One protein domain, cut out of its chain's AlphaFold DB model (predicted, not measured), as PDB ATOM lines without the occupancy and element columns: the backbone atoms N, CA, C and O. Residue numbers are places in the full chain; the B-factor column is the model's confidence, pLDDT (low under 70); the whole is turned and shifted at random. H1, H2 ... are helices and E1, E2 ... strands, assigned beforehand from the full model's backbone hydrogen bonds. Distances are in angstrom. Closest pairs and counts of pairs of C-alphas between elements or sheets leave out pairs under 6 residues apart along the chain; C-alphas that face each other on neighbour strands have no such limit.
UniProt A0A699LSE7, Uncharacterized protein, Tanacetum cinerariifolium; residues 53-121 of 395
ATOM      1  N   TYR A  53     120.167 192.416 251.764       95.06
ATOM      2  CA  TYR A  53     118.763 192.589 251.404       95.06
ATOM      3  C   TYR A  53     118.610 192.654 249.888       95.06
ATOM      4  O   TYR A  53     119.360 193.353 249.206       95.06
ATOM      5  N   TYR A  54     117.605 191.957 249.366       96.00
ATOM      6  CA  TYR A  54     117.160 192.084 247.983       96.00
ATOM      7  C   TYR A  54     115.699 192.518 247.966       96.00
ATOM      8  O   TYR A  54     114.849 191.813 248.503       96.00
ATOM      9  N   ILE A  55     115.400 193.654 247.337       97.12
ATOM     10  CA  ILE A  55     114.032 194.146 247.131       97.12
ATOM     11  C   ILE A  55     113.711 194.019 245.646       97.12
ATOM     12  O   ILE A  55     114.399 194.594 244.802       97.12
ATOM     13  N   ASP A  56     112.677 193.244 245.317       96.94
ATOM     14  CA  ASP A  56     112.246 192.991 243.938       96.94
ATOM     15  C   ASP A  56     113.411 192.564 243.017       96.94
ATOM     16  O   ASP A  56     113.590 193.121 241.933       96.94
ATOM     17  N   SER A  57     114.228 191.596 243.456       95.00
ATOM     18  CA  SER A  57     115.437 191.073 242.779       95.00
ATOM     19  C   SER A  57     116.669 191.994 242.713       95.00
ATOM     20  O   SER A  57     117.706 191.574 242.200       95.00
ATOM     21  N   LYS A  58     116.618 193.213 243.267       94.94
ATOM     22  CA  LYS A  58     117.762 194.143 243.286       94.94
ATOM     23  C   LYS A  58     118.383 194.227 244.681       94.94
ATOM     24  O   LYS A  58     117.627 194.268 245.651       94.94
ATOM     25  N   PRO A  59     119.722 194.274 244.805       94.56
ATOM     26  CA  PRO A  59     120.369 194.487 246.094       94.56
ATOM     27  C   PRO A  59     119.970 195.859 246.646       94.56
ATOM     28  O   PRO A  59     119.976 196.850 245.913       94.56
ATOM     29  N   ALA A  60     119.605 195.901 247.922       95.75
ATOM     30  CA  ALA A  60     119.125 197.092 248.609       95.75
ATOM     31  C   ALA A  60     119.841 197.277 249.951       95.75
ATOM     32  O   ALA A  60     120.411 196.331 250.506       95.75
ATOM     33  N   SER A  61     119.810 198.502 250.470       94.25
ATOM     34  CA  SER A  61     120.360 198.808 251.789       94.25
ATOM     35  C   SER A  61     119.419 198.355 252.912       94.25
ATOM     36  O   SER A  61     118.233 198.078 252.696       94.25
ATOM     37  N   GLN A  62     119.937 198.277 254.139       91.88
ATOM     38  CA  GLN A  62     119.110 197.952 255.302       91.88
ATOM     39  C   GLN A  62     118.077 199.060 255.571       91.88
ATOM     40  O   GLN A  62     116.973 198.789 256.046       91.88
ATOM     41  N   GLU A  63     118.434 200.304 255.272       93.31
ATOM     42  CA  GLU A  63     117.591 201.486 255.399       93.31
ATOM     43  C   GLU A  63     116.392 201.395 254.453       93.31
ATOM     44  O   GLU A  63     115.256 201.579 254.895       93.31
ATOM     45  N   ASP A  64     116.623 201.000 253.196       94.94
ATOM     46  CA  ASP A  64     115.554 200.794 252.214       94.94
ATOM     47  C   ASP A  64     114.577 199.718 252.699       94.94
ATOM     48  O   ASP A  64     113.366 199.933 252.702       94.94
ATOM     49  N   ALA A  65     115.096 198.591 253.199       93.75
ATOM     50  CA  ALA A  65     114.273 197.506 253.727       93.75
ATOM     51  C   ALA A  65     113.439 197.928 254.951       93.75
ATOM     52  O   ALA A  65     112.291 197.507 255.078       93.75
ATOM     53  N   LYS A  66     113.982 198.775 255.837       93.44
ATOM     54  CA  LYS A  66     113.262 199.324 257.005       93.44
ATOM     55  C   LYS A  66     112.218 200.373 256.624       93.44
ATOM     56  O   LYS A  66     111.241 200.536 257.345       93.44
ATOM     57  N   SER A  67     112.433 201.086 255.519       96.06
ATOM     58  CA  SER A  67     111.506 202.107 255.018       96.06
ATOM     59  C   SER A  67     110.283 201.525 254.299       96.06
ATOM     60  O   SER A  67     109.315 202.244 254.049       96.06
ATOM     61  N   LEU A  68     110.303 200.225 253.972       96.25
ATOM     62  CA  LEU A  68     109.184 199.559 253.316       96.25
ATOM     63  C   LEU A  68     107.950 199.517 254.219       96.25
ATOM     64  O   LEU A  68     107.989 199.040 255.353       96.25
ATOM     65  N   VAL A  69     106.817 199.947 253.663       96.50
ATOM     66  CA  VAL A  69     105.509 199.810 254.308       96.50
ATOM     67  C   VAL A  69     105.162 198.318 254.391       96.50
ATOM     68  O   VAL A  69     105.113 197.663 253.344       96.50
ATOM     69  N   PRO A  70     104.871 197.764 255.584       95.88
ATOM     70  CA  PRO A  70     104.572 196.339 255.741       95.88
ATOM     71  C   PRO A  70     103.433 195.848 254.837       95.88
ATOM     72  O   PRO A  70     103.479 194.740 254.313       95.88
ATOM     73  N   GLU A  71     102.439 196.698 254.585       96.50
ATOM     74  CA  GLU A  71     101.288 196.387 253.732       96.50
ATOM     75  C   GLU A  71     101.645 196.210 252.248       96.50
ATOM     76  O   GLU A  71     100.925 195.521 251.520       96.50
ATOM     77  N   ALA A  72     102.757 196.797 251.793       97.00
ATOM     78  CA  ALA A  72     103.235 196.691 250.416       97.00
ATOM     79  C   ALA A  72     104.040 195.405 250.162       97.00
ATOM     80  O   ALA A  72     104.314 195.069 249.006       97.00
ATOM     81  N   ILE A  73     104.414 194.673 251.214       97.19
ATOM     82  CA  ILE A  73     105.187 193.435 251.115       97.19
ATOM     83  C   ILE A  73     104.249 192.288 250.721       97.19
ATOM     84  O   ILE A  73     103.206 192.073 251.335       97.19
ATOM     85  N   ALA A  74     104.609 191.558 249.666       96.00
ATOM     86  CA  ALA A  74     103.903 190.353 249.239       96.00
ATOM     87  C   ALA A  74     104.479 189.106 249.913       96.00
ATOM     88  O   ALA A  74     103.730 188.255 250.381       96.00
ATOM     89  N   ASN A  75     105.809 188.994 249.944       94.25
ATOM     90  CA  ASN A  75     106.501 187.843 250.508       94.25
ATOM     91  C   ASN A  75     107.886 188.238 251.037       94.25
ATOM     92  O   ASN A  75     108.553 189.100 250.457       94.25
ATOM     93  N   VAL A  76     108.322 187.565 252.101       94.81
ATOM     94  CA  VAL A  76     109.674 187.655 252.655       94.81
ATOM     95  C   VAL A  76     110.247 186.246 252.732       94.81
ATOM     96  O   VAL A  76     109.731 185.400 253.457       94.81
ATOM     97  N   SER A  77     111.326 185.997 251.995       92.19
ATOM     98  CA  SER A  77     112.075 184.744 252.048       92.19
ATOM     99  C   SER A  77     113.443 184.992 252.666       92.19
ATOM    100  O   SER A  77     114.112 185.969 252.332       92.19
ATOM    101  N   VAL A  78     113.865 184.126 253.583       92.12
ATOM    102  CA  VAL A  78     115.162 184.239 254.257       92.12
ATOM    103  C   VAL A  78     116.008 183.036 253.874       92.12
ATOM    104  O   VAL A  78     115.698 181.907 254.251       92.12
ATOM    105  N   LEU A  79     117.084 183.287 253.134       90.62
ATOM    106  CA  LEU A  79     118.064 182.280 252.746       90.62
ATOM    107  C   LEU A  79     119.218 182.287 253.743       90.62
ATOM    108  O   LEU A  79     119.736 183.346 254.094       90.62
ATOM    109  N   LYS A  80     119.626 181.102 254.198       89.38
ATOM    110  CA  LYS A  80     120.754 180.927 255.121       89.38
ATOM    111  C   LYS A  80     121.655 179.795 254.641       89.38
ATOM    112  O   LYS A  80     121.166 178.797 254.114       89.38
ATOM    113  N   GLY A  81     122.956 179.928 254.888       87.00
ATOM    114  CA  GLY A  81     123.934 178.866 254.653       87.00
ATOM    115  C   GLY A  81     124.170 178.570 253.170       87.00
ATOM    116  O   GLY A  81     124.238 179.474 252.343       87.00
ATOM    117  N   GLU A  82     124.317 177.292 252.822       84.81
ATOM    118  CA  GLU A  82     124.745 176.866 251.478       84.81
ATOM    119  C   GLU A  82     123.747 177.219 250.365       84.81
ATOM    120  O   GLU A  82     124.158 177.517 249.242       84.81
ATOM    121  N   ALA A  83     122.451 177.270 250.692       84.31
ATOM    122  CA  ALA A  83     121.392 177.646 249.754       84.31
ATOM    123  C   ALA A  83     121.592 179.063 249.192       84.31
ATOM    124  O   ALA A  83     121.345 179.324 248.016       84.31
ATOM    125  N   GLU A  84     122.078 179.985 250.027       88.69
ATOM    126  CA  GLU A  84     122.372 181.360 249.625       88.69
ATOM    127  C   GLU A  84     123.520 181.403 248.613       88.69
ATOM    128  O   GLU A  84     123.399 182.014 247.549       88.69
ATOM    129  N   LYS A  85     124.608 180.683 248.916       87.81
ATOM    130  CA  LYS A  85     125.800 180.604 248.068       87.81
ATOM    131  C   LYS A  85     125.472 180.075 246.676       87.81
ATOM    132  O   LYS A  85     126.017 180.569 245.691       87.81
ATOM    133  N   GLN A  86     124.589 179.084 246.594       86.38
ATOM    134  CA  GLN A  86     124.197 178.465 245.330       86.38
ATOM    135  C   GLN A  86     123.344 179.397 244.458       86.38
ATOM    136  O   GLN A  86     123.502 179.405 243.239       86.38
ATOM    137  N   VAL A  87     122.463 180.198 245.067       86.88
ATOM    138  CA  VAL A  87     121.565 181.107 244.334       86.88
ATOM    139  C   VAL A  87     122.258 182.406 243.937       86.88
ATOM    140  O   VAL A  87     122.119 182.858 242.800       86.88
ATOM    141  N   LEU A  88     122.949 183.037 244.885       88.06
ATOM    142  CA  LEU A  88     123.434 184.413 244.751       88.06
ATOM    143  C   LEU A  88     124.928 184.485 244.438       88.06
ATOM    144  O   LEU A  88     125.410 185.531 244.012       88.06
ATOM    145  N   GLY A  89     125.680 183.404 244.658       84.12
ATOM    146  CA  GLY A  89     127.137 183.378 244.492       84.12
ATOM    147  C   GLY A  89     127.908 184.194 245.539       84.12
ATOM    148  O   GLY A  89     129.129 184.072 245.629       84.12
ATOM    149  N   SER A  90     127.218 184.999 246.349       76.62
ATOM    150  CA  SER A  90     127.761 185.768 247.466       76.62
ATOM    151  C   SER A  90     127.465 185.076 248.795       76.62
ATOM    152  O   SER A  90     126.338 184.654 249.036       76.62
ATOM    153  N   ASN A  91     128.469 185.003 249.669       70.19
ATOM    154  CA  ASN A  91     128.312 184.502 251.031       70.19
ATOM    155  C   ASN A  91     128.113 185.672 251.991       70.19
ATOM    156  O   ASN A  91     129.085 186.350 252.331       70.19
ATOM    157  N   SER A  92     126.887 185.873 252.465       79.44
ATOM    158  CA  SER A  92     126.659 186.681 253.663       79.44
ATOM    159  C   SER A  92     126.830 185.778 254.880       79.44
ATOM    160  O   SER A  92     126.321 184.662 254.907       79.44
ATOM    161  N   ALA A  93     127.561 186.230 255.899       79.00
ATOM    162  CA  ALA A  93     127.778 185.419 257.101       79.00
ATOM    163  C   ALA A  93     126.460 185.117 257.844       79.00
ATOM    164  O   ALA A  93     126.310 184.042 258.423       79.00
ATOM    165  N   ASP A  94     125.503 186.049 257.785       86.44
ATOM    166  CA  ASP A  94     124.264 185.996 258.566       86.44
ATOM    167  C   ASP A  94     123.013 185.630 257.737       86.44
ATOM    168  O   ASP A  94     121.916 185.500 258.293       86.44
ATOM    169  N   GLY A  95     123.167 185.427 256.423       90.75
ATOM    170  CA  GLY A  95     122.082 185.127 255.487       90.75
ATOM    171  C   GLY A  95     121.648 186.306 254.608       90.75
ATOM    172  O   GLY A  95     122.045 187.457 254.809       90.75
ATOM    173  N   THR A  96     120.766 186.008 253.655       93.38
ATOM    174  CA  THR A  96     120.138 186.989 252.762       93.38
ATOM    175  C   THR A  96     118.624 187.030 252.973       93.38
ATOM    176  O   THR A  96     117.964 185.993 253.046       93.38
ATOM    177  N   VAL A  97     118.057 188.237 253.012       94.38
ATOM    178  CA  VAL A  97     116.608 188.472 253.037       94.38
ATOM    179  C   VAL A  97     116.143 188.941 251.665       94.38
ATOM    180  O   VAL A  97     116.585 189.970 251.160       94.38
ATOM    181  N   ILE A  98     115.211 188.203 251.077       95.12
ATOM    182  CA  ILE A  98     114.563 188.528 249.810       95.12
ATOM    183  C   ILE A  98     113.162 189.033 250.117       95.12
ATOM    184  O   ILE A  98     112.322 188.295 250.631       95.12
ATOM    185  N   ILE A  99     112.899 190.285 249.771       96.81
ATOM    186  CA  ILE A  99     111.608 190.940 249.928       96.81
ATOM    187  C   ILE A  99     111.021 191.155 248.536       96.81
ATOM    188  O   ILE A  99     111.636 191.769 247.664       96.81
ATOM    189  N   THR A 100     109.812 190.646 248.323       97.38
ATOM    190  CA  THR A 100     109.038 190.904 247.106       97.38
ATOM    191  C   THR A 100     107.875 191.824 247.442       97.38
ATOM    192  O   THR A 100     107.088 191.518 248.339       97.38
ATOM    193  N   THR A 101     107.744 192.936 246.724       97.94
ATOM    194  CA  THR A 101     106.619 193.865 246.884       97.94
ATOM    195  C   THR A 101     105.413 193.428 246.052       97.94
ATOM    196  O   THR A 101     105.554 192.832 244.982       97.94
ATOM    197  N   LYS A 102     104.198 193.756 246.508       97.12
ATOM    198  CA  LYS A 102     102.946 193.460 245.787       97.12
ATOM    199  C   LYS A 102     102.911 194.106 244.403       97.12
ATOM    200  O   LYS A 102     102.423 193.492 243.461       97.12
ATOM    201  N   ALA A 103     103.482 195.304 244.268       97.00
ATOM    202  CA  ALA A 103     103.515 196.045 243.010       97.00
ATOM    203  C   ALA A 103     104.338 195.347 241.913       97.00
ATOM    204  O   ALA A 103     104.028 195.496 240.734       97.00
ATOM    205  N   LYS A 104     105.378 194.587 242.283       96.06
ATOM    206  CA  LYS A 104     106.269 193.904 241.328       96.06
ATOM    207  C   LYS A 104     106.252 192.384 241.432       96.06
ATOM    208  O   LYS A 104     107.050 191.732 240.764       96.06
ATOM    209  N   ALA A 105     105.332 191.808 242.202       93.75
ATOM    210  CA  ALA A 105     105.219 190.361 242.362       93.75
ATOM    211  C   ALA A 105     105.040 189.622 241.019       93.75
ATOM    212  O   ALA A 105     105.554 188.521 240.853       93.75
ATOM    213  N   SER A 106     104.363 190.247 240.050       94.00
ATOM    214  CA  SER A 106     104.145 189.719 238.695       94.00
ATOM    215  C   SER A 106     105.197 190.160 237.668       94.00
ATOM    216  O   SER A 106     105.072 189.833 236.487       94.00
ATOM    217  N   SER A 107     106.231 190.901 238.079       97.31
ATOM    218  CA  SER A 107     107.302 191.320 237.171       97.31
ATOM    219  C   SER A 107     108.100 190.098 236.695       97.31
ATOM    220  O   SER A 107     108.485 189.270 237.525       97.31
ATOM    221  N   PRO A 108     108.423 189.981 235.392       96.56
ATOM    222  CA  PRO A 108     109.177 188.842 234.865       96.56
ATOM    223  C   PRO A 108     110.561 188.691 235.512       96.56
ATOM    224  O   PRO A 108     111.032 187.570 235.689       96.56
ATOM    225  N   GLU A 109     111.194 189.798 235.918       96.25
ATOM    226  CA  GLU A 109     112.480 189.792 236.630       96.25
ATOM    227  C   GLU A 109     112.354 189.124 238.008       96.25
ATOM    228  O   GLU A 109     113.147 188.250 238.363       96.25
ATOM    229  N   VAL A 110     111.304 189.486 238.750       96.12
ATOM    230  CA  VAL A 110     111.013 188.954 240.087       96.12
ATOM    231  C   VAL A 110     110.613 187.485 240.007       96.12
ATOM    232  O   VAL A 110     111.088 186.681 240.803       96.12
ATOM    233  N   LEU A 111     109.797 187.105 239.022       94.50
ATOM    234  CA  LEU A 111     109.404 185.712 238.804       94.50
ATOM    235  C   LEU A 111     110.612 184.833 238.468       94.50
ATOM    236  O   LEU A 111     110.803 183.801 239.105       94.50
ATOM    237  N   ALA A 112     111.466 185.258 237.531       95.25
ATOM    238  CA  ALA A 112     112.671 184.513 237.172       95.25
ATOM    239  C   ALA A 112     113.637 184.376 238.358       95.25
ATOM    240  O   ALA A 112     114.226 183.311 238.562       95.25
ATOM    241  N   PHE A 113     113.786 185.435 239.158       94.94
ATOM    242  CA  PHE A 113     114.588 185.406 240.376       94.94
ATOM    243  C   PHE A 113     114.006 184.441 241.417       94.94
ATOM    244  O   PHE A 113     114.718 183.561 241.898       94.94
ATOM    245  N   ASN A 114     112.703 184.526 241.694       92.00
ATOM    246  CA  ASN A 114     112.014 183.641 242.634       92.00
ATOM    247  C   ASN A 114     112.073 182.175 242.187       92.00
ATOM    248  O   ASN A 114     112.290 181.300 243.020       92.00
ATOM    249  N   SER A 115     111.962 181.886 240.887       91.31
ATOM    250  CA  SER A 115     112.165 180.533 240.358       91.31
ATOM    251  C   SER A 115     113.578 180.022 240.638       91.31
ATOM    252  O   SER A 115     113.720 178.915 241.141       91.31
ATOM    253  N   ARG A 116     114.624 180.828 240.394       90.75
ATOM    254  CA  ARG A 116     116.014 180.431 240.698       90.75
ATOM    255  C   ARG A 116     116.239 180.185 242.184       90.75
ATOM    256  O   ARG A 116     116.929 179.233 242.537       90.75
ATOM    257  N   VAL A 117     115.677 181.037 243.038       90.81
ATOM    258  CA  VAL A 117     115.735 180.873 244.494       90.81
ATOM    259  C   VAL A 117     115.064 179.557 244.887       90.81
ATOM    260  O   VAL A 117     115.682 178.722 245.538       90.81
ATOM    261  N   ASN A 118     113.835 179.330 244.422       87.12
ATOM    262  CA  ASN A 118     113.050 178.147 244.761       87.12
ATOM    263  C   ASN A 118     113.648 176.843 244.215       87.12
ATOM    264  O   ASN A 118     113.523 175.813 244.866       87.12
ATOM    265  N   SER A 119     114.319 176.871 243.061       86.00
ATOM    266  CA  SER A 119     114.986 175.690 242.493       86.00
ATOM    267  C   SER A 119     116.251 175.268 243.244       86.00
ATOM    268  O   SER A 119     116.657 174.118 243.130       86.00
ATOM    269  N   ASN A 120     116.894 176.186 243.971       83.25
ATOM    270  CA  ASN A 120     118.158 175.933 244.675       83.25
ATOM    271  C   ASN A 120     118.008 175.921 246.197       83.25
ATOM    272  O   ASN A 120     118.971 175.627 246.906       83.25
ATOM    273  N   LEU A 121     116.826 176.251 246.719       77.31
ATOM    274  CA  LEU A 121     116.515 175.918 248.096       77.31
ATOM    275  C   LEU A 121     116.695 174.405 248.236       77.31
ATOM    276  O   LEU A 121     116.105 173.675 247.436       77.31
TER     277      LEU A 121
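AT A GLANCE: This is residues 53 to 121 of the 395 residues of an uncharacterized protein of Tanacetum cinerariifolium (UniProt A0A699LSE7). A small, twisted four-stranded sheet has its longest helix, H3, laid slantwise over one face and the short helix H1 over E1 on the opposite face. The long strands E3 and E4 run side by side, the short hairpin of E1 and E2 widens the sheet beside E4, and the short helix H2 sits near the end of E3, where it meets the last turns of H3. The 69 printed residues hold three named helices and four named strands, in the order E1, E2, H1, E3, H2, E4, H3; the sheet runs E2, E1, E4, E3 and is mixed, and the class is mixed, helices and strands. The whole is compact, with a radius of gyration of the C-alphas of 11.6 A and spans of 30 by 25 by 14 A.

IN THESE COORDINATES: In the sheet, E3 is residues 73 to 79, 17.1 A long, and E4 is residues 96 to 101, 16.3 A. E1, residues 53 to 55, begins with C-alpha 53 at (118.763, 192.589, 251.404) and is 6.6 A long; E2, residues 58 to 60, is 6.2 A. H3, residues 108 to 120, is 18.5 A long and ends with C-alpha 120 at (118.158, 175.933, 244.675). H1 is residues 62 to 67, 8.7 A, and H2 is residues 82 to 88, 10.2 A.

HOW THE PARTS SIT: E4 and E3 are antiparallel at 164 degrees, with N 98 and O 77 2.8 A apart, within hydrogen-bond range. E1 and E4 are parallel at 17 degrees, with N 99 and O 54 at 2.8 A. E1 and E2, a hairpin, are antiparallel at 127 degrees, with N 55 and O 58 at 2.9 A. From edge to edge the strands' lines turn by 85 degrees. E2, H1 and E3 form a split strand-helix-strand unit, two strands of one sheet with a helix between them along the chain and, in the sheet, E1 and E4 between them; its crossover is right-handed. H3 is on the sheet at a height of 10.2 A, over E4 and only just over E1 and E3, with 3 C-alphas on each; it runs slantwise to the strands, at 34 degrees to E4 on the local plane. The closest C-alphas of H3 and E4 are those of Val 110 and Thr 100, 7.5 A apart. H1, on the opposite face, lies over E1 at a height of 9.0 A and runs along the strands, at 23 degrees to E1 on the local plane. H2 is on the sheet too, and touches H3 residues 116 to 120 alone; the closest C-alphas, of Val 87 and Val 117, are 5.8 A apart, at a shallow tilt of 24 degrees, opposite ways. H1 is apart from H2 and H3. In H1, H2 and H3 every O i to N i+4 pair is within hydrogen-bond range.

THE WHOLE: The C-alphas of Glu 71 and Glu 82, the two farthest apart, are 30.6 A apart. The printed part has no cut and no long link. Its mean pLDDT is 91.8, and no printed residue is under 70.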